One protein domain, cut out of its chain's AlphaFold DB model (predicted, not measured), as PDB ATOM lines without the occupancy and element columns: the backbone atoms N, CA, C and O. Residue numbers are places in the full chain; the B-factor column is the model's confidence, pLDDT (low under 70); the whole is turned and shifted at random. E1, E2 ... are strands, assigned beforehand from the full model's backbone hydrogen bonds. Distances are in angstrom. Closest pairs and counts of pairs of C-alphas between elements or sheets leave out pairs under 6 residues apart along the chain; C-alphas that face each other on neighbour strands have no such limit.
ATOM      1  N   LEU A 121     -27.588  19.368   0.211       94.69
ATOM      2  CA  LEU A 121     -28.797  18.616  -0.096       94.69
ATOM      3  C   LEU A 121     -29.994  19.545   0.040       94.69
ATOM      4  O   LEU A 121     -30.226  20.108   1.110       94.69
ATOM      5  N   ILE A 122     -30.774  19.687  -1.025       96.69
ATOM      6  CA  ILE A 122     -31.978  20.509  -1.038       96.69
ATOM      7  C   ILE A 122     -33.160  19.633  -1.436       96.69
ATOM      8  O   ILE A 122     -33.210  19.096  -2.539       96.69
ATOM      9  N   GLY A 123     -34.118  19.493  -0.531       95.00
ATOM     10  CA  GLY A 123     -35.347  18.743  -0.737       95.00
ATOM     11  C   GLY A 123     -36.567  19.651  -0.724       95.00
ATOM     12  O   GLY A 123     -36.718  20.469   0.181       95.00
ATOM     13  N   THR A 124     -37.468  19.510  -1.691       94.31
ATOM     14  CA  THR A 124     -38.755  20.212  -1.651       94.31
ATOM     15  C   THR A 124     -39.925  19.276  -1.925       94.31
ATOM     16  O   THR A 124     -39.890  18.480  -2.859       94.31
ATOM     17  N   GLY A 125     -41.007  19.419  -1.169       90.94
ATOM     18  CA  GLY A 125     -42.224  18.633  -1.335       90.94
ATOM     19  C   GLY A 125     -42.649  17.931  -0.053       90.94
ATOM     20  O   GLY A 125     -41.914  17.853   0.929       90.94
ATOM     21  N   ASP A 126     -43.881  17.436  -0.054       91.06
ATOM     22  CA  ASP A 126     -44.423  16.760   1.118       91.06
ATOM     23  C   ASP A 126     -43.730  15.414   1.328       91.06
ATOM     24  O   ASP A 126     -43.560  14.621   0.390       91.06
ATOM     25  N   LYS A 127     -43.404  15.134   2.593       89.69
ATOM     26  CA  LYS A 127     -42.759  13.898   3.045       89.69
ATOM     27  C   LYS A 127     -41.413  13.638   2.370       89.69
ATOM     28  O   LYS A 127     -41.065  12.485   2.113       89.69
ATOM     29  N   THR A 128     -40.671  14.697   2.055       91.94
ATOM     30  CA  THR A 128     -39.294  14.557   1.586       91.94
ATOM     31  C   THR A 128     -38.414  13.985   2.693       91.94
ATOM     32  O   THR A 128     -38.500  14.423   3.840       91.94
ATOM     33  N   LEU A 129     -37.552  13.032   2.339       91.56
ATOM     34  CA  LEU A 129     -36.539  12.468   3.229       91.56
ATOM     35  C   LEU A 129     -35.147  12.906   2.772       91.56
ATOM     36  O   LEU A 129     -34.747  12.616   1.646       91.56
ATOM     37  N   LEU A 130     -34.401  13.559   3.655       91.12
ATOM     38  CA  LEU A 130     -32.988  13.862   3.463       91.12
ATOM     39  C   LEU A 130     -32.164  13.055   4.467       91.12
ATOM     40  O   LEU A 130     -32.316  13.262   5.665       91.12
ATOM     41  N   GLN A 131     -31.293  12.166   4.004       87.38
ATOM     42  CA  GLN A 131     -30.298  11.506   4.855       87.38
ATOM     43  C   GLN A 131     -28.946  12.187   4.658       87.38
ATOM     44  O   GLN A 131     -28.354  12.110   3.581       87.38
ATOM     45  N   VAL A 132     -28.477  12.905   5.681       80.06
ATOM     46  CA  VAL A 132     -27.294  13.778   5.590       80.06
ATOM     47  C   VAL A 132     -26.124  13.178   6.368       80.06
ATOM     48  O   VAL A 132     -25.542  13.811   7.248       80.06
ATOM     49  N   THR A 133     -25.733  11.963   6.004       77.25
ATOM     50  CA  THR A 133     -24.659  11.198   6.671       77.25
ATOM     51  C   THR A 133     -23.273  11.541   6.160       77.25
ATOM     52  O   THR A 133     -22.362  10.719   6.109       77.25
ATOM     53  N   GLY A 134     -23.122  12.809   5.790       77.44
ATOM     54  CA  GLY A 134     -21.853  13.414   5.459       77.44
ATOM     55  C   GLY A 134     -21.449  14.456   6.488       77.44
ATOM     56  O   GLY A 134     -22.297  15.129   7.088       77.44
ATOM     57  N   SER A 135     -20.143  14.618   6.672       83.06
ATOM     58  CA  SER A 135     -19.594  15.665   7.531       83.06
ATOM     59  C   SER A 135     -19.570  17.022   6.835       83.06
ATOM     60  O   SER A 135     -19.530  17.118   5.605       83.06
ATOM     61  N   ASN A 136     -19.605  18.096   7.630       88.62
ATOM     62  CA  ASN A 136     -19.529  19.486   7.159       88.62
ATOM     63  C   ASN A 136     -20.525  19.816   6.029       88.62
ATOM     64  O   ASN A 136     -20.236  20.613   5.138       88.62
ATOM     65  N   SER A 137     -21.695  19.182   6.054       91.00
ATOM     66  CA  SER A 137     -22.689  19.235   4.986       91.00
ATOM     67  C   SER A 137     -23.906  20.070   5.387       91.00
ATOM     68  O   SER A 137     -24.139  20.361   6.564       91.00
ATOM     69  N   LEU A 138     -24.688  20.490   4.396       94.69
ATOM     70  CA  LEU A 138     -25.883  21.307   4.592       94.69
ATOM     71  C   LEU A 138     -27.107  20.598   4.019       94.69
ATOM     72  O   LEU A 138     -27.211  20.423   2.809       94.69
ATOM     73  N   GLY A 139     -28.055  20.248   4.885       94.75
ATOM     74  CA  GLY A 139     -29.391  19.821   4.486       94.75
ATOM     75  C   GLY A 139     -30.378  20.982   4.557       94.75
ATOM     76  O   GLY A 139     -30.442  21.685   5.566       94.75
ATOM     77  N   ILE A 140     -31.185  21.170   3.514       96.56
ATOM     78  CA  ILE A 140     -32.301  22.119   3.485       96.56
ATOM     79  C   ILE A 140     -33.534  21.387   2.980       96.56
ATOM     80  O   ILE A 140     -33.515  20.847   1.879       96.56
ATOM     81  N   THR A 141     -34.625  21.406   3.740       94.88
ATOM     82  CA  THR A 141     -35.900  20.852   3.288       94.88
ATOM     83  C   THR A 141     -37.063  21.818   3.460       94.88
ATOM     84  O   THR A 141     -37.154  22.561   4.442       94.88
ATOM     85  N   THR A 142     -37.979  21.798   2.497       91.88
ATOM     86  CA  THR A 142     -39.241  22.539   2.556       91.88
ATOM     87  C   THR A 142     -40.382  21.597   2.202       91.88
ATOM     88  O   THR A 142     -40.348  20.979   1.140       91.88
ATOM     89  N   GLY A 143     -41.423  21.531   3.023       89.44
ATOM     90  CA  GLY A 143     -42.603  20.720   2.731       89.44
ATOM     91  C   GLY A 143     -43.148  20.035   3.969       89.44
ATOM     92  O   GLY A 143     -42.452  19.891   4.974       89.44
ATOM     93  N   GLU A 144     -44.419  19.663   3.910       93.88
ATOM     94  CA  GLU A 144     -45.127  19.109   5.054       93.88
ATOM     95  C   GLU A 144     -44.604  17.709   5.393       93.88
ATOM     96  O   GLU A 144     -44.523  16.839   4.522       93.88
ATOM     97  N   GLY A 145     -44.292  17.454   6.663       92.69
ATOM     98  CA  GLY A 145     -43.856  16.130   7.103       92.69
ATOM     99  C   GLY A 145     -42.464  15.738   6.608       92.69
ATOM    100  O   GLY A 145     -42.200  14.545   6.449       92.69
ATOM    101  N   ALA A 146     -41.607  16.708   6.285       92.94
ATOM    102  CA  ALA A 146     -40.258  16.430   5.818       92.94
ATOM    103  C   ALA A 146     -39.368  15.922   6.960       92.94
ATOM    104  O   ALA A 146     -39.414  16.427   8.081       92.94
ATOM    105  N   VAL A 147     -38.523  14.943   6.662       92.88
ATOM    106  CA  VAL A 147     -37.593  14.361   7.631       92.88
ATOM    107  C   VAL A 147     -36.177  14.554   7.130       92.88
ATOM    108  O   VAL A 147     -35.855  14.243   5.986       92.88
ATOM    109  N   MET A 148     -35.330  15.066   8.004       91.69
ATOM    110  CA  MET A 148     -33.901  15.149   7.812       91.69
ATOM    111  C   MET A 148     -33.244  14.271   8.872       91.69
ATOM    112  O   MET A 148     -33.321  14.585  10.057       91.69
ATOM    113  N   GLY A 149     -32.690  13.144   8.441       87.06
ATOM    114  CA  GLY A 149     -32.097  12.123   9.296       87.06
ATOM    115  C   GLY A 149     -30.573  12.138   9.254       87.06
ATOM    116  O   GLY A 149     -29.972  12.538   8.250       87.06
ATOM    117  N   ASP A 150     -29.986  11.666  10.349       78.31
ATOM    118  CA  ASP A 150     -28.584  11.284  10.492       78.31
ATOM    119  C   ASP A 150     -27.590  12.381  10.106       78.31
ATOM    120  O   ASP A 150     -26.576  12.142   9.457       78.31
ATOM    121  N   LEU A 151     -27.865  13.622  10.516       81.25
ATOM    122  CA  LEU A 151     -26.907  14.709  10.334       81.25
ATOM    123  C   LEU A 151     -25.601  14.406  11.069       81.25
ATOM    124  O   LEU A 151     -25.588  14.267  12.290       81.25
ATOM    125  N   PHE A 152     -24.502  14.360  10.322       81.38
ATOM    126  CA  PHE A 152     -23.181  14.031  10.856       81.38
ATOM    127  C   PHE A 152     -22.377  15.249  11.350       81.38
ATOM    128  O   PHE A 152     -22.806  16.407  11.268       81.38
ATOM    129  N   PHE A 153     -21.169  14.984  11.861       81.00
ATOM    130  CA  PHE A 153     -20.276  15.974  12.467       81.00
ATOM    131  C   PHE A 153     -20.074  17.222  11.604       81.00
ATOM    132  O   PHE A 153     -19.728  17.146  10.424       81.00
ATOM    133  N   GLY A 154     -20.259  18.393  12.219       85.56
ATOM    134  CA  GLY A 154     -20.083  19.695  11.568       85.56
ATOM    135  C   GLY A 154     -21.258  20.141  10.689       85.56
ATOM    136  O   GLY A 154     -21.309  21.315  10.315       85.56
ATOM    137  N   SER A 155     -22.218  19.255  10.412       89.75
ATOM    138  CA  SER A 155     -23.315  19.514   9.481       89.75
ATOM    139  C   SER A 155     -24.405  20.410  10.068       89.75
ATOM    140  O   SER A 155     -24.544  20.579  11.285       89.75
ATOM    141  N   THR A 156     -25.160  21.044   9.173       93.56
ATOM    142  CA  THR A 156     -26.264  21.955   9.496       93.56
ATOM    143  C   THR A 156     -27.542  21.508   8.802       93.56
ATOM    144  O   THR A 156     -27.523  21.198   7.613       93.56
ATOM    145  N   GLY A 157     -28.653  21.516   9.536       94.44
ATOM    146  CA  GLY A 157     -29.979  21.204   9.010       94.44
ATOM    147  C   GLY A 157     -30.910  22.406   9.046       94.44
ATOM    148  O   GLY A 157     -30.963  23.126  10.041       94.44
ATOM    149  N   ILE A 158     -31.661  22.625   7.970       96.50
ATOM    150  CA  ILE A 158     -32.705  23.649   7.890       96.50
ATOM    151  C   ILE A 158     -33.996  23.006   7.379       96.50
ATOM    152  O   ILE A 158     -34.004  22.408   6.307       96.50
ATOM    153  N   ALA A 159     -35.093  23.156   8.114       95.69
ATOM    154  CA  ALA A 159     -36.413  22.672   7.720       95.69
ATOM    155  C   ALA A 159     -37.476  23.765   7.907       95.69
ATOM    156  O   ALA A 159     -37.485  24.468   8.916       95.69
ATOM    157  N   THR A 160     -38.382  23.942   6.943       94.44
ATOM    158  CA  THR A 160     -39.373  25.039   7.003       94.44
ATOM    159  C   THR A 160     -40.836  24.613   6.893       94.44
ATOM    160  O   THR A 160     -41.702  25.471   7.017       94.44
ATOM    161  N   GLY A 161     -41.143  23.339   6.631       93.19
ATOM    162  CA  GLY A 161     -42.531  22.852   6.594       93.19
ATOM    163  C   GLY A 161     -43.024  22.380   7.961       93.19
ATOM    164  O   GLY A 161     -42.206  22.072   8.828       93.19
ATOM    165  N   ASN A 162     -44.342  22.303   8.167       95.19
ATOM    166  CA  ASN A 162     -44.882  21.798   9.434       95.19
ATOM    167  C   ASN A 162     -44.703  20.283   9.530       95.19
ATOM    168  O   ASN A 162     -44.420  19.613   8.531       95.19
ATOM    169  N   ASN A 163     -44.877  19.742  10.735       95.31
ATOM    170  CA  ASN A 163     -44.703  18.316  11.013       95.31
ATOM    171  C   ASN A 163     -43.316  17.788  10.606       95.31
ATOM    172  O   ASN A 163     -43.165  16.596  10.339       95.31
ATOM    173  N   SER A 164     -42.313  18.665  10.521       95.44
ATOM    174  CA  SER A 164     -40.982  18.292  10.056       95.44
ATOM    175  C   SER A 164     -40.105  17.833  11.209       95.44
ATOM    176  O   SER A 164     -40.313  18.209  12.365       95.44
ATOM    177  N   ALA A 165     -39.084  17.048  10.891       93.81
ATOM    178  CA  ALA A 165     -38.120  16.572  11.867       93.81
ATOM    179  C   ALA A 165     -36.688  16.751  11.358       93.81
ATOM    180  O   ALA A 165     -36.392  16.396  10.220       93.81
ATOM    181  N   ILE A 166     -35.802  17.264  12.212       93.12
ATOM    182  CA  ILE A 166     -34.349  17.142  12.041       93.12
ATOM    183  C   ILE A 166     -33.853  16.259  13.177       93.12
ATOM    184  O   ILE A 166     -33.904  16.658  14.339       93.12
ATOM    185  N   VAL A 167     -33.420  15.050  12.847       87.56
ATOM    186  CA  VAL A 167     -33.013  14.040  13.819       87.56
ATOM    187  C   VAL A 167     -31.646  13.495  13.469       87.56
ATOM    188  O   VAL A 167     -31.340  13.284  12.300       87.56
ATOM    189  N   SER A 168     -30.825  13.275  14.484       81.19
ATOM    190  CA  SER A 168     -29.576  12.546  14.333       81.19
ATOM    191  C   SER A 168     -29.244  11.797  15.612       81.19
ATOM    192  O   SER A 168     -29.446  12.317  16.715       81.19
ATOM    193  N   GLU A 169     -28.710  10.595  15.436       72.25
ATOM    194  CA  GLU A 169     -28.034   9.816  16.479       72.25
ATOM    195  C   GLU A 169     -26.582  10.286  16.682       72.25
ATOM    196  O   GLU A 169     -25.913   9.890  17.633       72.25
ATOM    197  N   TRP A 170     -26.090  11.156  15.792       75.25
ATOM    198  CA  TRP A 170     -24.721  11.649  15.784       75.25
ATOM    199  C   TRP A 170     -24.650  13.146  16.094       75.25
ATOM    200  O   TRP A 170     -25.590  13.903  15.822       75.25
ATOM    201  N   PRO A 171     -23.514  13.628  16.625       73.56
ATOM    202  CA  PRO A 171     -23.318  15.049  16.848       73.56
ATOM    203  C   PRO A 171     -23.374  15.832  15.537       73.56
ATOM    204  O   PRO A 171     -22.554  15.631  14.645       73.56
ATOM    205  N   PHE A 172     -24.289  16.792  15.449       80.31
ATOM    206  CA  PHE A 172     -24.320  17.781  14.378       80.31
ATOM    207  C   PHE A 172     -24.309  19.190  14.949       80.31
ATOM    208  O   PHE A 172     -24.623  19.426  16.114       80.31
ATOM    209  N   LYS A 173     -23.896  20.151  14.124       86.81
ATOM    210  CA  LYS A 173     -23.508  21.473  14.618       86.81
ATOM    211  C   LYS A 173     -24.711  22.367  14.865       86.81
ATOM    212  O   LYS A 173     -24.758  23.097  15.856       86.81
ATOM    213  N   LYS A 174     -25.640  22.396  13.905       91.75
ATOM    214  CA  LYS A 174     -26.741  23.364  13.906       91.75
ATOM    215  C   LYS A 174     -28.024  22.790  13.332       91.75
ATOM    216  O   LYS A 174     -27.986  22.101  12.316       91.75
ATOM    217  N   ALA A 175     -29.156  23.174  13.908       93.44
ATOM    218  CA  ALA A 175     -30.460  23.010  13.276       93.44
ATOM    219  C   ALA A 175     -31.289  24.289  13.324       93.44
ATOM    220  O   ALA A 175     -31.241  25.061  14.280       93.44
ATOM    221  N   VAL A 176     -32.089  24.480  12.283       95.12
ATOM    222  CA  VAL A 176     -33.094  25.532  12.181       95.12
ATOM    223  C   VAL A 176     -34.388  24.876  11.728       95.12
ATOM    224  O   VAL A 176     -34.419  24.276  10.657       95.12
ATOM    225  N   ILE A 177     -35.457  25.009  12.509       94.19
ATOM    226  CA  ILE A 177     -36.785  24.558  12.093       94.19
ATOM    227  C   ILE A 177     -37.804  25.677  12.251       94.19
ATOM    228  O   ILE A 177     -37.889  26.311  13.301       94.19
ATOM    229  N   LEU A 178     -38.543  25.967  11.183       94.19
ATOM    230  CA  LEU A 178     -39.459  27.114  11.127       94.19
ATOM    231  C   LEU A 178     -40.937  26.716  11.036       94.19
ATOM    232  O   LEU A 178     -41.791  27.587  11.154       94.19
ATOM    233  N   GLY A 179     -41.241  25.437  10.806       93.62
ATOM    234  CA  GLY A 179     -42.615  24.948  10.708       93.62
ATOM    235  C   GLY A 179     -43.212  24.554  12.055       93.62
ATOM    236  O   GLY A 179     -42.493  24.199  12.990       93.62
ATOM    237  N   ASP A 180     -44.539  24.577  12.141       93.50
ATOM    238  CA  ASP A 180     -45.281  24.196  13.344       93.50
ATOM    239  C   ASP A 180     -45.244  22.678  13.586       93.50
ATOM    240  O   ASP A 180     -44.964  21.891  12.677       93.50
ATOM    241  N   ASN A 181     -45.540  22.263  14.821       93.81
ATOM    242  CA  ASN A 181     -45.599  20.860  15.256       93.81
ATOM    243  C   ASN A 181     -44.381  20.033  14.809       93.81
ATOM    244  O   ASN A 181     -44.507  18.908  14.328       93.81
ATOM    245  N   SER A 182     -43.200  20.636  14.897       95.06
ATOM    246  CA  SER A 182     -41.971  20.067  14.370       95.06
ATOM    247  C   SER A 182     -41.030  19.634  15.490       95.06
ATOM    248  O   SER A 182     -41.218  19.982  16.659       95.06
ATOM    249  N   TYR A 183     -40.016  18.852  15.134       93.00
ATOM    250  CA  TYR A 183     -39.092  18.245  16.084       93.00
ATOM    251  C   TYR A 183     -37.637  18.471  15.688       93.00
ATOM    252  O   TYR A 183     -37.266  18.340  14.520       93.00
ATOM    253  N   ILE A 184     -36.795  18.755  16.679       90.62
ATOM    254  CA  ILE A 184     -35.346  18.620  16.547       90.62
ATOM    255  C   ILE A 184     -34.839  17.666  17.625       90.62
ATOM    256  O   ILE A 184     -35.088  17.894  18.810       90.62
ATOM    257  N   GLY A 185     -34.107  16.633  17.217       86.44
ATOM    258  CA  GLY A 185     -33.459  15.673  18.106       86.44
ATOM    259  C   GLY A 185     -31.989  15.482  17.753       86.44
ATOM    260  O   GLY A 185     -31.672  15.108  16.632       86.44
ATOM    261  N   GLY A 186     -31.099  15.720  18.710       71.81
ATOM    262  CA  GLY A 186     -29.674  15.403  18.589       71.81
ATOM    263  C   GLY A 186     -29.202  14.628  19.806       71.81
ATOM    264  O   GLY A 186     -28.528  15.199  20.670       71.81
ATOM    265  N   GLU A 187     -29.604  13.360  19.911       62.12
ATOM    266  CA  GLU A 187     -29.154  12.499  21.006       62.12
ATOM    267  C   GLU A 187     -27.637  12.307  20.871       62.12
ATOM    268  O   GLU A 187     -27.130  11.973  19.811       62.12
ATOM    269  N   GLY A 188     -26.888  12.657  21.917       59.78
ATOM    270  CA  GLY A 188     -25.426  12.567  21.924       59.78
ATOM    271  C   GLY A 188     -24.649  13.743  21.314       59.78
ATOM    272  O   GLY A 188     -23.421  13.737  21.324       59.78
ATOM    273  N   SER A 189     -25.321  14.790  20.832       63.38
ATOM    274  CA  SER A 189     -24.627  15.982  20.327       63.38
ATOM    275  C   SER A 189     -24.012  16.829  21.457       63.38
ATOM    276  O   SER A 189     -24.726  17.392  22.287       63.38
ATOM    277  N   ASP A 190     -22.680  16.936  21.477       68.94
ATOM    278  CA  ASP A 190     -21.955  17.962  22.236       68.94
ATOM    279  C   ASP A 190     -21.878  19.246  21.386       68.94
ATOM    280  O   ASP A 190     -21.563  19.188  20.198       68.94
ATOM    281  N   GLU A 191     -22.143  20.412  21.984       76.50
ATOM    282  CA  GLU A 191     -22.020  21.734  21.328       76.50
ATOM    283  C   GLU A 191     -22.995  21.962  20.156       76.50
ATOM    284  O   GLU A 191     -22.649  22.435  19.070       76.50
ATOM    285  N   PHE A 192     -24.263  21.656  20.406       83.25
ATOM    286  CA  PHE A 192     -25.352  21.794  19.446       83.25
ATOM    287  C   PHE A 192     -26.050  23.164  19.512       83.25
ATOM    288  O   PHE A 192     -26.464  23.599  20.584       83.25
ATOM    289  N   THR A 193     -26.266  23.843  18.378       88.69
ATOM    290  CA  THR A 193     -27.091  25.071  18.330       88.69
ATOM    291  C   THR A 193     -28.401  24.869  17.566       88.69
ATOM    292  O   THR A 193     -28.385  24.527  16.386       88.69
ATOM    293  N   ALA A 194     -29.538  25.175  18.189       90.12
ATOM    294  CA  ALA A 194     -30.859  25.137  17.563       90.12
ATOM    295  C   ALA A 194     -31.515  26.516  17.467       90.12
ATOM    296  O   ALA A 194     -31.453  27.315  18.404       90.12
ATOM    297  N   PHE A 195     -32.248  26.732  16.372       91.25
ATOM    298  CA  PHE A 195     -33.285  27.754  16.274       91.25
ATOM    299  C   PHE A 195     -34.654  27.137  15.969       91.25
ATOM    300  O   PHE A 195     -34.786  26.379  15.006       91.25
ATOM    301  N   PHE A 196     -35.671  27.521  16.740       88.81
ATOM    302  CA  PHE A 196     -37.075  27.199  16.490       88.81
ATOM    303  C   PHE A 196     -37.879  28.454  16.159       88.81
ATOM    304  O   PHE A 196     -37.939  29.393  16.948       88.81
ATOM    305  N   GLY A 197     -38.540  28.440  15.006       88.25
ATOM    306  CA  GLY A 197     -39.511  29.452  14.587       88.25
ATOM    307  C   GLY A 197     -40.964  28.971  14.620       88.25
ATOM    308  O   GLY A 197     -41.857  29.780  14.419       88.25
ATOM    309  N   GLY A 198     -41.219  27.679  14.851       87.19
ATOM    310  CA  GLY A 198     -42.564  27.095  14.809       87.19
ATOM    311  C   GLY A 198     -43.219  26.917  16.178       87.19
ATOM    312  O   GLY A 198     -42.550  26.725  17.197       87.19
ATOM    313  N   GLN A 199     -44.549  26.930  16.211       88.19
ATOM    314  CA  GLN A 199     -45.348  26.658  17.407       88.19
ATOM    315  C   GLN A 199     -45.460  25.158  17.688       88.19
ATOM    316  O   GLN A 199     -45.233  24.317  16.817       88.19
ATOM    317  N   GLN A 200     -45.841  24.818  18.926       86.38
ATOM    318  CA  GLN A 200     -46.147  23.444  19.368       86.38
ATOM    319  C   GLN A 200     -45.014  22.432  19.141       86.38
ATOM    320  O   GLN A 200     -45.236  21.225  19.175       86.38
ATOM    321  N   SER A 201     -43.798  22.922  18.946       89.31
ATOM    322  CA  SER A 201     -42.662  22.109  18.549       89.31
ATOM    323  C   SER A 201     -41.900  21.578  19.758       89.31
ATOM    324  O   SER A 201     -41.901  22.194  20.830       89.31
ATOM    325  N   THR A 202     -41.261  20.430  19.579       87.75
ATOM    326  CA  THR A 202     -40.482  19.748  20.611       87.75
ATOM    327  C   THR A 202     -39.006  19.774  20.259       87.75
ATOM    328  O   THR A 202     -38.615  19.774  19.089       87.75
ATOM    329  N   VAL A 203     -38.160  19.785  21.282       85.81
ATOM    330  CA  VAL A 203     -36.715  19.783  21.081       85.81
ATOM    331  C   VAL A 203     -36.015  18.920  22.112       85.81
ATOM    332  O   VAL A 203     -36.296  18.993  23.310       85.81
ATOM    333  N   SER A 204     -35.083  18.109  21.625       84.12
ATOM    334  CA  SER A 204     -34.164  17.319  22.424       84.12
ATOM    335  C   SER A 204     -32.736  17.650  22.039       84.12
ATOM    336  O   SER A 204     -32.292  17.376  20.924       84.12
ATOM    337  N   THR A 205     -32.031  18.275  22.973       75.94
ATOM    338  CA  THR A 205     -30.634  18.670  22.820       75.94
ATOM    339  C   THR A 205     -29.760  17.907  23.808       75.94
ATOM    340  O   THR A 205     -30.191  17.639  24.933       75.94
ATOM    341  N   GLY A 206     -28.537  17.585  23.386       73.62
ATOM    342  CA  GLY A 206     -27.497  17.034  24.250       73.62
ATOM    343  C   GLY A 206     -26.879  18.082  25.183       73.62
ATOM    344  O   GLY A 206     -27.544  19.023  25.629       73.62
ATOM    345  N   HIS A 207     -25.600  17.906  25.506       76.94
ATOM    346  CA  HIS A 207     -24.852  18.797  26.395       76.94
ATOM    347  C   HIS A 207     -24.319  20.032  25.660       76.94
ATOM    348  O   HIS A 207     -24.096  20.010  24.447       76.94
ATOM    349  N   LYS A 208     -24.040  21.103  26.417       80.56
ATOM    350  CA  LYS A 208     -23.426  22.341  25.902       80.56
ATOM    351  C   LYS A 208     -24.196  22.943  24.726       80.56
ATOM    352  O   LYS A 208     -23.615  23.499  23.795       80.56
ATOM    353  N   SER A 209     -25.511  22.776  24.731       81.75
ATOM    354  CA  SER A 209     -26.367  23.207  23.637       81.75
ATOM    355  C   SER A 209     -26.793  24.664  23.801       81.75
ATOM    356  O   SER A 209     -26.885  25.190  24.904       81.75
ATOM    357  N   SER A 210     -27.060  25.343  22.692       86.06
ATOM    358  CA  SER A 210     -27.655  26.678  22.672       86.06
ATOM    359  C   SER A 210     -28.958  26.626  21.895       86.06
ATOM    360  O   SER A 210     -28.958  26.340  20.700       86.06
ATOM    361  N   LEU A 211     -30.073  26.906  22.558       86.44
ATOM    362  CA  LEU A 211     -31.392  26.927  21.935       86.44
ATOM    363  C   LEU A 211     -31.951  28.345  21.940       86.44
ATOM    364  O   LEU A 211     -32.084  28.959  22.997       86.44
ATOM    365  N   LEU A 212     -32.344  28.824  20.761       86.44
ATOM    366  CA  LEU A 212     -33.168  30.013  20.594       86.44
ATOM    367  C   LEU A 212     -34.528  29.613  20.016       86.44
ATOM    368  O   LEU A 212     -34.585  28.953  18.983       86.44
ATOM    369  N   SER A 213     -35.621  30.030  20.644       85.56
ATOM    370  CA  SER A 213     -36.970  29.804  20.110       85.56
ATOM    371  C   SER A 213     -37.763  31.106  20.012       85.56
ATOM    372  O   SER A 213     -37.636  31.948  20.897       85.56
ATOM    373  N   GLU A 214     -38.561  31.277  18.954       83.25
ATOM    374  CA  GLU A 214     -39.536  32.373  18.767       83.25
ATOM    375  C   GLU A 214     -40.886  32.096  19.456       83.25
ATOM    376  O   GLU A 214     -41.684  33.006  19.705       83.25
ATOM    377  N   PHE A 215     -41.148  30.837  19.796       81.56
ATOM    378  CA  PHE A 215     -42.367  30.437  20.484       81.56
ATOM    379  C   PHE A 215     -42.059  29.527  21.676       81.56
ATOM    380  O   PHE A 215     -41.051  28.816  21.680       81.56
ATOM    381  N   PRO A 216     -42.934  29.508  22.695       75.12
ATOM    382  CA  PRO A 216     -42.973  28.439  23.684       75.12
ATOM    383  C   PRO A 216     -42.866  27.049  23.038       75.12
ATOM    384  O   PRO A 216     -43.723  26.668  22.238       75.12
ATOM    385  N   VAL A 217     -41.836  26.283  23.403       77.12
ATOM    386  CA  VAL A 217     -41.711  24.872  23.005       77.12
ATOM    387  C   VAL A 217     -42.645  24.010  23.855       77.12
ATOM    388  O   VAL A 217     -42.839  24.273  25.048       77.12
ATOM    389  N   SER A 218     -43.266  22.999  23.252       79.69
ATOM    390  CA  SER A 218     -44.229  22.134  23.948       79.69
ATOM    391  C   SER A 218     -43.532  21.184  24.926       79.69
ATOM    392  O   SER A 218     -44.026  20.980  26.036       79.69
ATOM    393  N   GLU A 219     -42.358  20.681  24.545       81.19
ATOM    394  CA  GLU A 219     -41.450  19.897  25.381       81.19
ATOM    395  C   GLU A 219     -39.995  20.273  25.070       81.19
ATOM    396  O   GLU A 219     -39.620  20.441  23.906       81.19
ATOM    397  N   LEU A 220     -39.182  20.382  26.119       80.88
ATOM    398  CA  LEU A 220     -37.757  20.690  26.044       80.88
ATOM    399  C   LEU A 220     -36.960  19.659  26.844       80.88
ATOM    400  O   LEU A 220     -37.136  19.558  28.059       80.88
ATOM    401  N   LYS A 221     -36.057  18.950  26.163       79.75
ATOM    402  CA  LYS A 221     -35.004  18.117  26.755       79.75
ATOM    403  C   LYS A 221     -33.658  18.798  26.547       79.75
ATOM    404  O   LYS A 221     -33.248  19.029  25.409       79.75
ATOM    405  N   VAL A 222     -32.986  19.144  27.639       77.12
ATOM    406  CA  VAL A 222     -31.677  19.816  27.609       77.12
ATOM    407  C   VAL A 222     -30.701  19.149  28.560       77.12
ATOM    408  O   VAL A 222     -31.068  18.741  29.665       77.12
ATOM    409  N   GLY A 223     -29.464  19.037  28.089       74.44
ATOM    410  CA  GLY A 223     -28.333  18.550  28.851       74.44
ATOM    411  C   GLY A 223     -27.656  19.628  29.705       74.44
ATOM    412  O   GLY A 223     -28.041  20.796  29.691       74.44
ATOM    413  N   LYS A 224     -26.625  19.219  30.455       75.44
ATOM    414  CA  LYS A 224     -25.764  20.120  31.243       75.44
ATOM    415  C   LYS A 224     -25.040  21.148  30.368       75.44
ATOM    416  O   LYS A 224     -24.826  20.902  29.179       75.44
ATOM    417  N   ASP A 225     -24.598  22.245  30.983       77.19
ATOM    418  CA  ASP A 225     -23.828  23.323  30.342       77.19
ATOM    419  C   ASP A 225     -24.554  23.992  29.154       77.19
ATOM    420  O   ASP A 225     -23.939  24.706  28.362       77.19
ATOM    421  N   SER A 226     -25.859  23.752  28.999       79.75
ATOM    422  CA  SER A 226     -26.660  24.316  27.914       79.75
ATOM    423  C   SER A 226     -27.261  25.672  28.282       79.75
ATOM    424  O   SER A 226     -27.471  25.989  29.452       79.75
ATOM    425  N   VAL A 227     -27.594  26.468  27.267       82.12
ATOM    426  CA  VAL A 227     -28.300  27.743  27.402       82.12
ATOM    427  C   VAL A 227     -29.566  27.722  26.555       82.12
ATOM    428  O   VAL A 227     -29.534  27.405  25.365       82.12
ATOM    429  N   VAL A 228     -30.696  28.090  27.159       79.06
ATOM    430  CA  VAL A 228     -31.993  28.154  26.478       79.06
ATOM    431  C   VAL A 228     -32.571  29.549  26.598       79.06
ATOM    432  O   VAL A 228     -32.855  30.034  27.694       79.06
ATOM    433  N   VAL A 229     -32.821  30.164  25.450       80.12
ATOM    434  CA  VAL A 229     -33.475  31.462  25.330       80.12
ATOM    435  C   VAL A 229     -34.749  31.287  24.515       80.12
ATOM    436  O   VAL A 229     -34.713  30.820  23.380       80.12
ATOM    437  N   VAL A 230     -35.888  31.705  25.065       75.94
ATOM    438  CA  VAL A 230     -37.129  31.813  24.285       75.94
ATOM    439  C   VAL A 230     -37.504  33.283  24.213       75.94
ATOM    440  O   VAL A 230     -37.714  33.957  25.226       75.94
ATOM    441  N   GLY A 231     -37.528  33.798  22.992       70.69
ATOM    442  CA  GLY A 231     -38.196  35.039  22.647       70.69
ATOM    443  C   GLY A 231     -39.604  34.720  22.176       70.69
ATOM    444  O   GLY A 231     -39.811  33.678  21.587       70.69
ATOM    445  N   TRP A 232     -40.580  35.583  22.430       72.19
ATOM    446  CA  TRP A 232     -41.890  35.475  21.791       72.19
ATOM    447  C   TRP A 232     -42.562  36.834  21.684       72.19
ATOM    448  O   TRP A 232     -42.212  37.797  22.378       72.19
ATOM    449  N   HIS A 233     -43.545  36.918  20.795       68.62
ATOM    450  CA  HIS A 233     -44.368  38.103  20.625       68.62
ATOM    451  C   HIS A 233     -45.811  37.800  21.035       68.62
ATOM    452  O   HIS A 233     -46.468  36.964  20.425       68.62
ATOM    453  N   ASP A 234     -46.340  38.507  22.039       68.69
ATOM    454  CA  ASP A 234     -47.726  38.322  22.519       68.69
ATOM    455  C   ASP A 234     -48.774  39.077  21.667       68.69
ATOM    456  O   ASP A 234     -49.884  39.353  22.115       68.69
ATOM    457  N   GLY A 235     -48.401  39.478  20.447       67.88
ATOM    458  CA  GLY A 235     -49.189  40.349  19.570       67.88
ATOM    459  C   GLY A 235     -49.030  41.846  19.871       67.88
ATOM    460  O   GLY A 235     -49.329  42.662  19.004       67.88
ATOM    461  N   THR A 236     -48.496  42.216  21.042       69.44
ATOM    462  CA  THR A 236     -48.312  43.623  21.455       69.44
ATOM    463  C   THR A 236     -46.874  43.952  21.858       69.44
ATOM    464  O   THR A 236     -46.400  45.069  21.646       69.44
ATOM    465  N   ARG A 237     -46.173  43.007  22.489       67.19
ATOM    466  CA  ARG A 237     -44.833  43.181  23.055       67.19
ATOM    467  C   ARG A 237     -43.915  42.054  22.613       67.19
ATOM    468  O   ARG A 237     -44.308  40.890  22.613       67.19
ATOM    469  N   LYS A 238     -42.654  42.405  22.347       67.69
ATOM    470  CA  LYS A 238     -41.548  41.444  22.292       67.69
ATOM    471  C   LYS A 238     -41.141  41.093  23.715       67.69
ATOM    472  O   LYS A 238     -40.878  41.988  24.519       67.69
ATOM    473  N   ARG A 239     -41.092  39.806  24.018       70.25
ATOM    474  CA  ARG A 239     -40.608  39.267  25.286       70.25
ATOM    475  C   ARG A 239     -39.440  38.350  24.987       70.25
ATOM    476  O   ARG A 239     -39.421  37.696  23.953       70.25
ATOM    477  N   PHE A 240     -38.465  38.334  25.877       68.12
ATOM    478  CA  PHE A 240     -37.411  37.337  25.890       68.12
ATOM    479  C   PHE A 240     -37.219  36.901  27.329       68.12
ATOM    480  O   PHE A 240     -37.397  37.685  28.266       68.12
ATOM    481  N   SER A 241     -36.910  35.635  27.515       66.19
ATOM    482  CA  SER A 241     -36.502  35.104  28.801       66.19
ATOM    483  C   SER A 241     -35.389  34.103  28.547       66.19
ATOM    484  O   SER A 241     -35.430  33.339  27.580       66.19
ATOM    485  N   VAL A 242     -34.359  34.174  29.383       66.62
ATOM    486  CA  VAL A 242     -33.389  33.092  29.495       66.62
ATOM    487  C   VAL A 242     -33.994  32.107  30.479       66.62
ATOM    488  O   VAL A 242     -34.368  32.487  31.587       66.62
ATOM    489  N   TYR A 243     -34.192  30.878  30.030       67.44
ATOM    490  CA  TYR A 243     -34.908  29.856  30.785       67.44
ATOM    491  C   TYR A 243     -33.984  28.862  31.464       67.44
ATOM    492  O   TYR A 243     -34.382  28.228  32.437       67.44
ATOM    493  N   TYR A 244     -32.782  28.705  30.926       67.12
ATOM    494  CA  TYR A 244     -31.802  27.763  31.421       67.12
ATOM    495  C   TYR A 244     -30.407  28.289  31.097       67.12
ATOM    496  O   TYR A 244     -30.146  28.629  29.943       67.12
ATOM    497  N   GLU A 245     -29.546  28.359  32.106       64.06
ATOM    498  CA  GLU A 245     -28.103  28.565  31.994       64.06
ATOM    499  C   GLU A 245     -27.463  27.447  32.826       64.06
ATOM    500  O   GLU A 245     -27.688  27.352  34.030       64.06
ATOM    501  N   GLY A 246     -26.784  26.520  32.154       59.97
ATOM    502  CA  GLY A 246     -26.465  25.174  32.632       59.97
ATOM    503  C   GLY A 246     -25.486  25.010  33.799       59.97
ATOM    504  O   GLY A 246     -24.829  23.975  33.839       59.97
ATOM    505  N   GLU A 247     -25.409  25.947  34.747       57.50
ATOM    506  CA  GLU A 247     -24.628  25.800  35.991       57.50
ATOM    507  C   GLU A 247     -25.474  25.308  37.194       57.50
ATOM    508  O   GLU A 247     -24.923  24.780  38.156       57.50
ATOM    509  N   ASP A 248     -26.811  25.412  37.144       47.34
ATOM    510  CA  ASP A 248     -27.665  25.431  38.351       47.34
ATOM    511  C   ASP A 248     -28.267  24.094  38.851       47.34
ATOM    512  O   ASP A 248     -29.153  24.112  39.709       47.34
ATOM    513  N   PHE A 249     -27.818  22.913  38.400       46.31
ATOM    514  CA  PHE A 249     -28.348  21.650  38.956       46.31
ATOM    515  C   PHE A 249     -27.291  20.563  39.198       46.31
ATOM    516  O   PHE A 249     -26.951  19.783  38.310       46.31
ATOM    517  N   GLU A 250     -26.874  20.443  40.462       43.03
ATOM    518  CA  GLU A 250     -26.413  19.190  41.074       43.03
ATOM    519  C   GLU A 250     -27.648  18.508  41.695       43.03
ATOM    520  O   GLU A 250     -28.359  19.084  42.511       43.03
ATOM    521  N   ASN A 267     -21.623   6.693  30.037       50.00
ATOM    522  CA  ASN A 267     -22.163   6.886  31.381       50.00
ATOM    523  C   ASN A 267     -23.550   7.552  31.334       50.00
ATOM    524  O   ASN A 267     -23.724   8.535  30.606       50.00
ATOM    525  N   PRO A 268     -24.521   7.061  32.124       57.88
ATOM    526  CA  PRO A 268     -25.842   7.656  32.166       57.88
ATOM    527  C   PRO A 268     -25.765   9.076  32.736       57.88
ATOM    528  O   PRO A 268     -25.050   9.324  33.709       57.88
ATOM    529  N   TYR A 269     -26.511  10.004  32.139       60.25
ATOM    530  CA  TYR A 269     -26.516  11.419  32.517       60.25
ATOM    531  C   TYR A 269     -27.947  11.926  32.742       60.25
ATOM    532  O   TYR A 269     -28.884  11.421  32.117       60.25
ATOM    533  N   PRO A 270     -28.155  12.890  33.652       61.44
ATOM    534  CA  PRO A 270     -29.473  13.459  33.883       61.44
ATOM    535  C   PRO A 270     -29.918  14.311  32.684       61.44
ATOM    536  O   PRO A 270     -29.164  15.143  32.182       61.44
ATOM    537  N   ILE A 271     -31.165  14.121  32.258       68.12
ATOM    538  CA  ILE A 271     -31.870  14.930  31.261       68.12
ATOM    539  C   ILE A 271     -33.081  15.553  31.947       68.12
ATOM    540  O   ILE A 271     -33.934  14.848  32.497       68.12
ATOM    541  N   ASN A 272     -33.176  16.876  31.880       70.94
ATOM    542  CA  ASN A 272     -34.326  17.611  32.389       70.94
ATOM    543  C   ASN A 272     -35.391  17.725  31.300       70.94
ATOM    544  O   ASN A 272     -35.082  18.102  30.172       70.94
ATOM    545  N   ILE A 273     -36.638  17.411  31.648       73.75
ATOM    546  CA  ILE A 273     -37.792  17.563  30.761       73.75
ATOM    547  C   ILE A 273     -38.647  18.707  31.285       73.75
ATOM    548  O   ILE A 273     -39.188  18.628  32.392       73.75
ATOM    549  N   PHE A 274     -38.801  19.741  30.466       75.75
ATOM    550  CA  PHE A 274     -39.632  20.898  30.769       75.75
ATOM    551  C   PHE A 274     -40.826  20.988  29.829       75.75
ATOM    552  O   PHE A 274     -40.780  20.528  28.686       75.75
ATOM    553  N   LYS A 275     -41.871  21.662  30.303       79.25
ATOM    554  CA  LYS A 275     -42.988  22.138  29.487       79.25
ATOM    555  C   LYS A 275     -43.126  23.642  29.643       79.25
ATOM    556  O   LYS A 275     -42.913  24.169  30.733       79.25
ATOM    557  N   THR A 276     -43.541  24.321  28.579       69.38
ATOM    558  CA  THR A 276     -43.890  25.739  28.677       69.38
ATOM    559  C   THR A 276     -45.356  25.925  29.092       69.38
ATOM    560  O   THR A 276     -46.260  25.303  28.527       69.38
ATOM    561  N   THR A 277     -45.608  26.771  30.090       71.88
ATOM    562  CA  THR A 277     -46.953  27.157  30.544       71.88
ATOM    563  C   THR A 277     -47.626  28.117  29.557       71.88
ATOM    564  O   THR A 277     -46.980  28.697  28.684       71.88
ATOM    565  N   GLU A 278     -48.927  28.371  29.732       69.25
ATOM    566  CA  GLU A 278     -49.664  29.371  28.937       69.25
ATOM    567  C   GLU A 278     -49.089  30.793  29.069       69.25
ATOM    568  O   GLU A 278     -49.200  31.602  28.150       69.25
ATOM    569  N   SER A 279     -48.449  31.107  30.203       66.19
ATOM    570  CA  SER A 279     -47.774  32.390  30.430       66.19
ATOM    571  C   SER A 279     -46.368  32.455  29.822       66.19
ATOM    572  O   SER A 279     -45.723  33.503  29.907       66.19
ATOM    573  N   GLY A 280     -45.899  31.365  29.208       61.91
ATOM    574  CA  GLY A 280     -44.571  31.263  28.623       61.91
ATOM    575  C   GLY A 280     -43.485  30.869  29.624       61.91
ATOM    576  O   GLY A 280     -42.326  31.054  29.307       61.91
ATOM    577  N   GLN A 281     -43.790  30.380  30.830       66.94
ATOM    578  CA  GLN A 281     -42.771  29.965  31.814       66.94
ATOM    579  C   GLN A 281     -42.382  28.494  31.613       66.94
ATOM    580  O   GLN A 281     -43.250  27.700  31.267       66.94
ATOM    581  N   LEU A 282     -41.122  28.107  31.849       67.56
ATOM    582  CA  LEU A 282     -40.771  26.681  31.912       67.56
ATOM    583  C   LEU A 282     -41.147  26.101  33.277       67.56
ATOM    584  O   LEU A 282     -40.782  26.640  34.320       67.56
ATOM    585  N   GLU A 283     -41.832  24.967  33.244       73.56
ATOM    586  CA  GLU A 283     -42.122  24.118  34.392       73.56
ATOM    587  C   GLU A 283     -41.328  22.816  34.241       73.56
ATOM    588  O   GLU A 283     -41.466  22.111  33.236       73.56
ATOM    589  N   LEU A 284     -40.470  22.503  35.220       76.81
ATOM    590  CA  LEU A 284     -39.763  21.221  35.260       76.81
ATOM    591  C   LEU A 284     -40.780  20.112  35.532       76.81
ATOM    592  O   LEU A 284     -41.397  20.077  36.594       76.81
ATOM    593  N   LEU A 285     -40.928  19.189  34.585       77.81
ATOM    594  CA  LEU A 285     -41.843  18.061  34.723       77.81
ATOM    595  C   LEU A 285     -41.182  16.891  35.443       77.81
ATOM    596  O   LEU A 285     -41.775  16.288  36.336       77.81
ATOM    597  N   LYS A 286     -39.970  16.525  35.011       79.50
ATOM    598  CA  LYS A 286     -39.203  15.412  35.575       79.50
ATOM    599  C   LYS A 286     -37.744  15.458  35.140       79.50
ATOM    600  O   LYS A 286     -37.411  16.032  34.105       79.50
ATOM    601  N   VAL A 287     -36.913  14.752  35.898       71.88
ATOM    602  CA  VAL A 287     -35.534  14.411  35.536       71.88
ATOM    603  C   VAL A 287     -35.503  12.931  35.164       71.88
ATOM    604  O   VAL A 287     -36.041  12.100  35.899       71.88
ATOM    605  N   VAL A 288     -34.921  12.593  34.016       72.75
ATOM    606  CA  VAL A 288     -34.727  11.204  33.564       72.75
ATOM    607  C   VAL A 288     -33.245  10.921  33.350       72.75
ATOM    608  O   VAL A 288     -32.457  11.846  33.200       72.75
ATOM    609  N   MET A 289     -32.861   9.645  33.331       68.25
ATOM    610  CA  MET A 289     -31.500   9.244  32.971       68.25
ATOM    611  C   MET A 289     -31.458   8.941  31.475       68.25
ATOM    612  O   MET A 289     -32.185   8.061  31.013       68.25
ATOM    613  N   GLY A 290     -30.630   9.671  30.736       60.16
ATOM    614  CA  GLY A 290     -30.257   9.332  29.369       60.16
ATOM    615  C   GLY A 290     -29.159   8.275  29.354       60.16
ATOM    616  O   GLY A 290     -28.320   8.232  30.256       60.16
ATOM    617  N   THR A 291     -29.155   7.439  28.325       54.28
ATOM    618  CA  THR A 291     -28.036   6.561  27.970       54.28
ATOM    619  C   THR A 291     -27.618   6.894  26.548       54.28
ATOM    620  O   THR A 291     -28.477   7.195  25.725       54.28
ATOM    621  N   TRP A 292     -26.320   6.853  26.265       47.88
ATOM    622  CA  TRP A 292     -25.832   6.928  24.890       47.88
ATOM    623  C   TRP A 292     -26.291   5.665  24.146       47.88
ATOM    624  O   TRP A 292     -26.088   4.566  24.675       47.88
ATOM    625  N   GLY A 293     -26.963   5.847  23.003       42.38
ATOM    626  CA  GLY A 293     -27.203   4.783  22.023       42.38
ATOM    627  C   GLY A 293     -25.884   4.274  21.469       42.38
ATOM    628  O   GLY A 293     -24.997   5.129  21.256       42.38
TER     629      GLY A 293
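What this domain is: This is residues 121 to 250 and 267 to 293 of the 293 residues of an uncharacterized protein of Providencia sp. (UniProt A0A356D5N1). The chain is wound in stacked turns, a solenoid in which E1 to E12 pass back and forth between two sheets that stand face to face. At the end of the stack farthest from E1, two longer hairpins, E13 with E14 and E15 with E16, extend one sheet each; the stack is well formed, while the hairpins come within 8 A of each other at a single pair of C-alphas. The printed part has 157 residues with 16 named strands, E1 to E16 in chain order, and no named helix; the class is all strand, with 78 residues, under half, in named elements. The sheets run E1 E3 E5 E7 E9 E11 E13 E14 and E2 E4 E6 E8 E10 E12 E15 E16, both mixed. The whole is compact, with a radius of gyration of the C-alphas of 15.0 A, and flat, spanning 45 by 38 by 21 A.

How they stand to each other: One sheet begins with edge strand E1, residues 121 to 124, parallel to E3, residues 138 to 142, at 2 degrees; N 121 and O 138 are 2.8 A apart, within hydrogen-bond range. The other begins with edge strand E2, residues 129 to 131, parallel to E4, residues 147 to 149; N 130 and O 147 are 2.8 A apart. These sheets form a sandwich, two sheets face to face, their best planes 13 degrees apart. The closest C-alphas of E1 and E2, Gly 123 and Leu 130, are 6.9 A apart. Further parallel strands are E5, 156 to 159, E7, 174 to 177, E9, 193 to 196, and E11, 210 to 213, in the first sheet, and E6, 165 to 168, E8, 183 to 186, E10, 202 to 204, and E12, 219 to 222, in the second. E13, residues 227 to 233, is parallel to E11, with N 211 and O 227 2.9 A apart, and forms a hairpin with E14, residues 238 to 245, with N 228 and O 244 2.9 A apart. E15, residues 269 to 276, is antiparallel to E12, with N 220 and O 274 3.0 A apart, and forms a hairpin with E16, residues 282 to 290, with N 271 and O 288 2.8 A apart.

Where its parts are: E1 begins at C-alpha 121, (-28.797, 18.616, -0.096), and E16 ends at C-alpha 290, (-30.257, 9.332, 29.369). E13 measures 20.3 A, E14 21.0 A, E15 22.8 A and E16 20.4 A; E16 bends by 64 degrees at residue 285.

The domain as a whole: The C-alphas farthest apart, of Thr 236 and Asn 267, are 46.2 A apart. Residues 251 to 266 are not printed, with 16.2 A between C-alphas 250 and 267. Of the links printed whole, none is long. Mean pLDDT of the printed part is 79.8; 37 residues are under 70, among them 240 to 250 and 289 to 293.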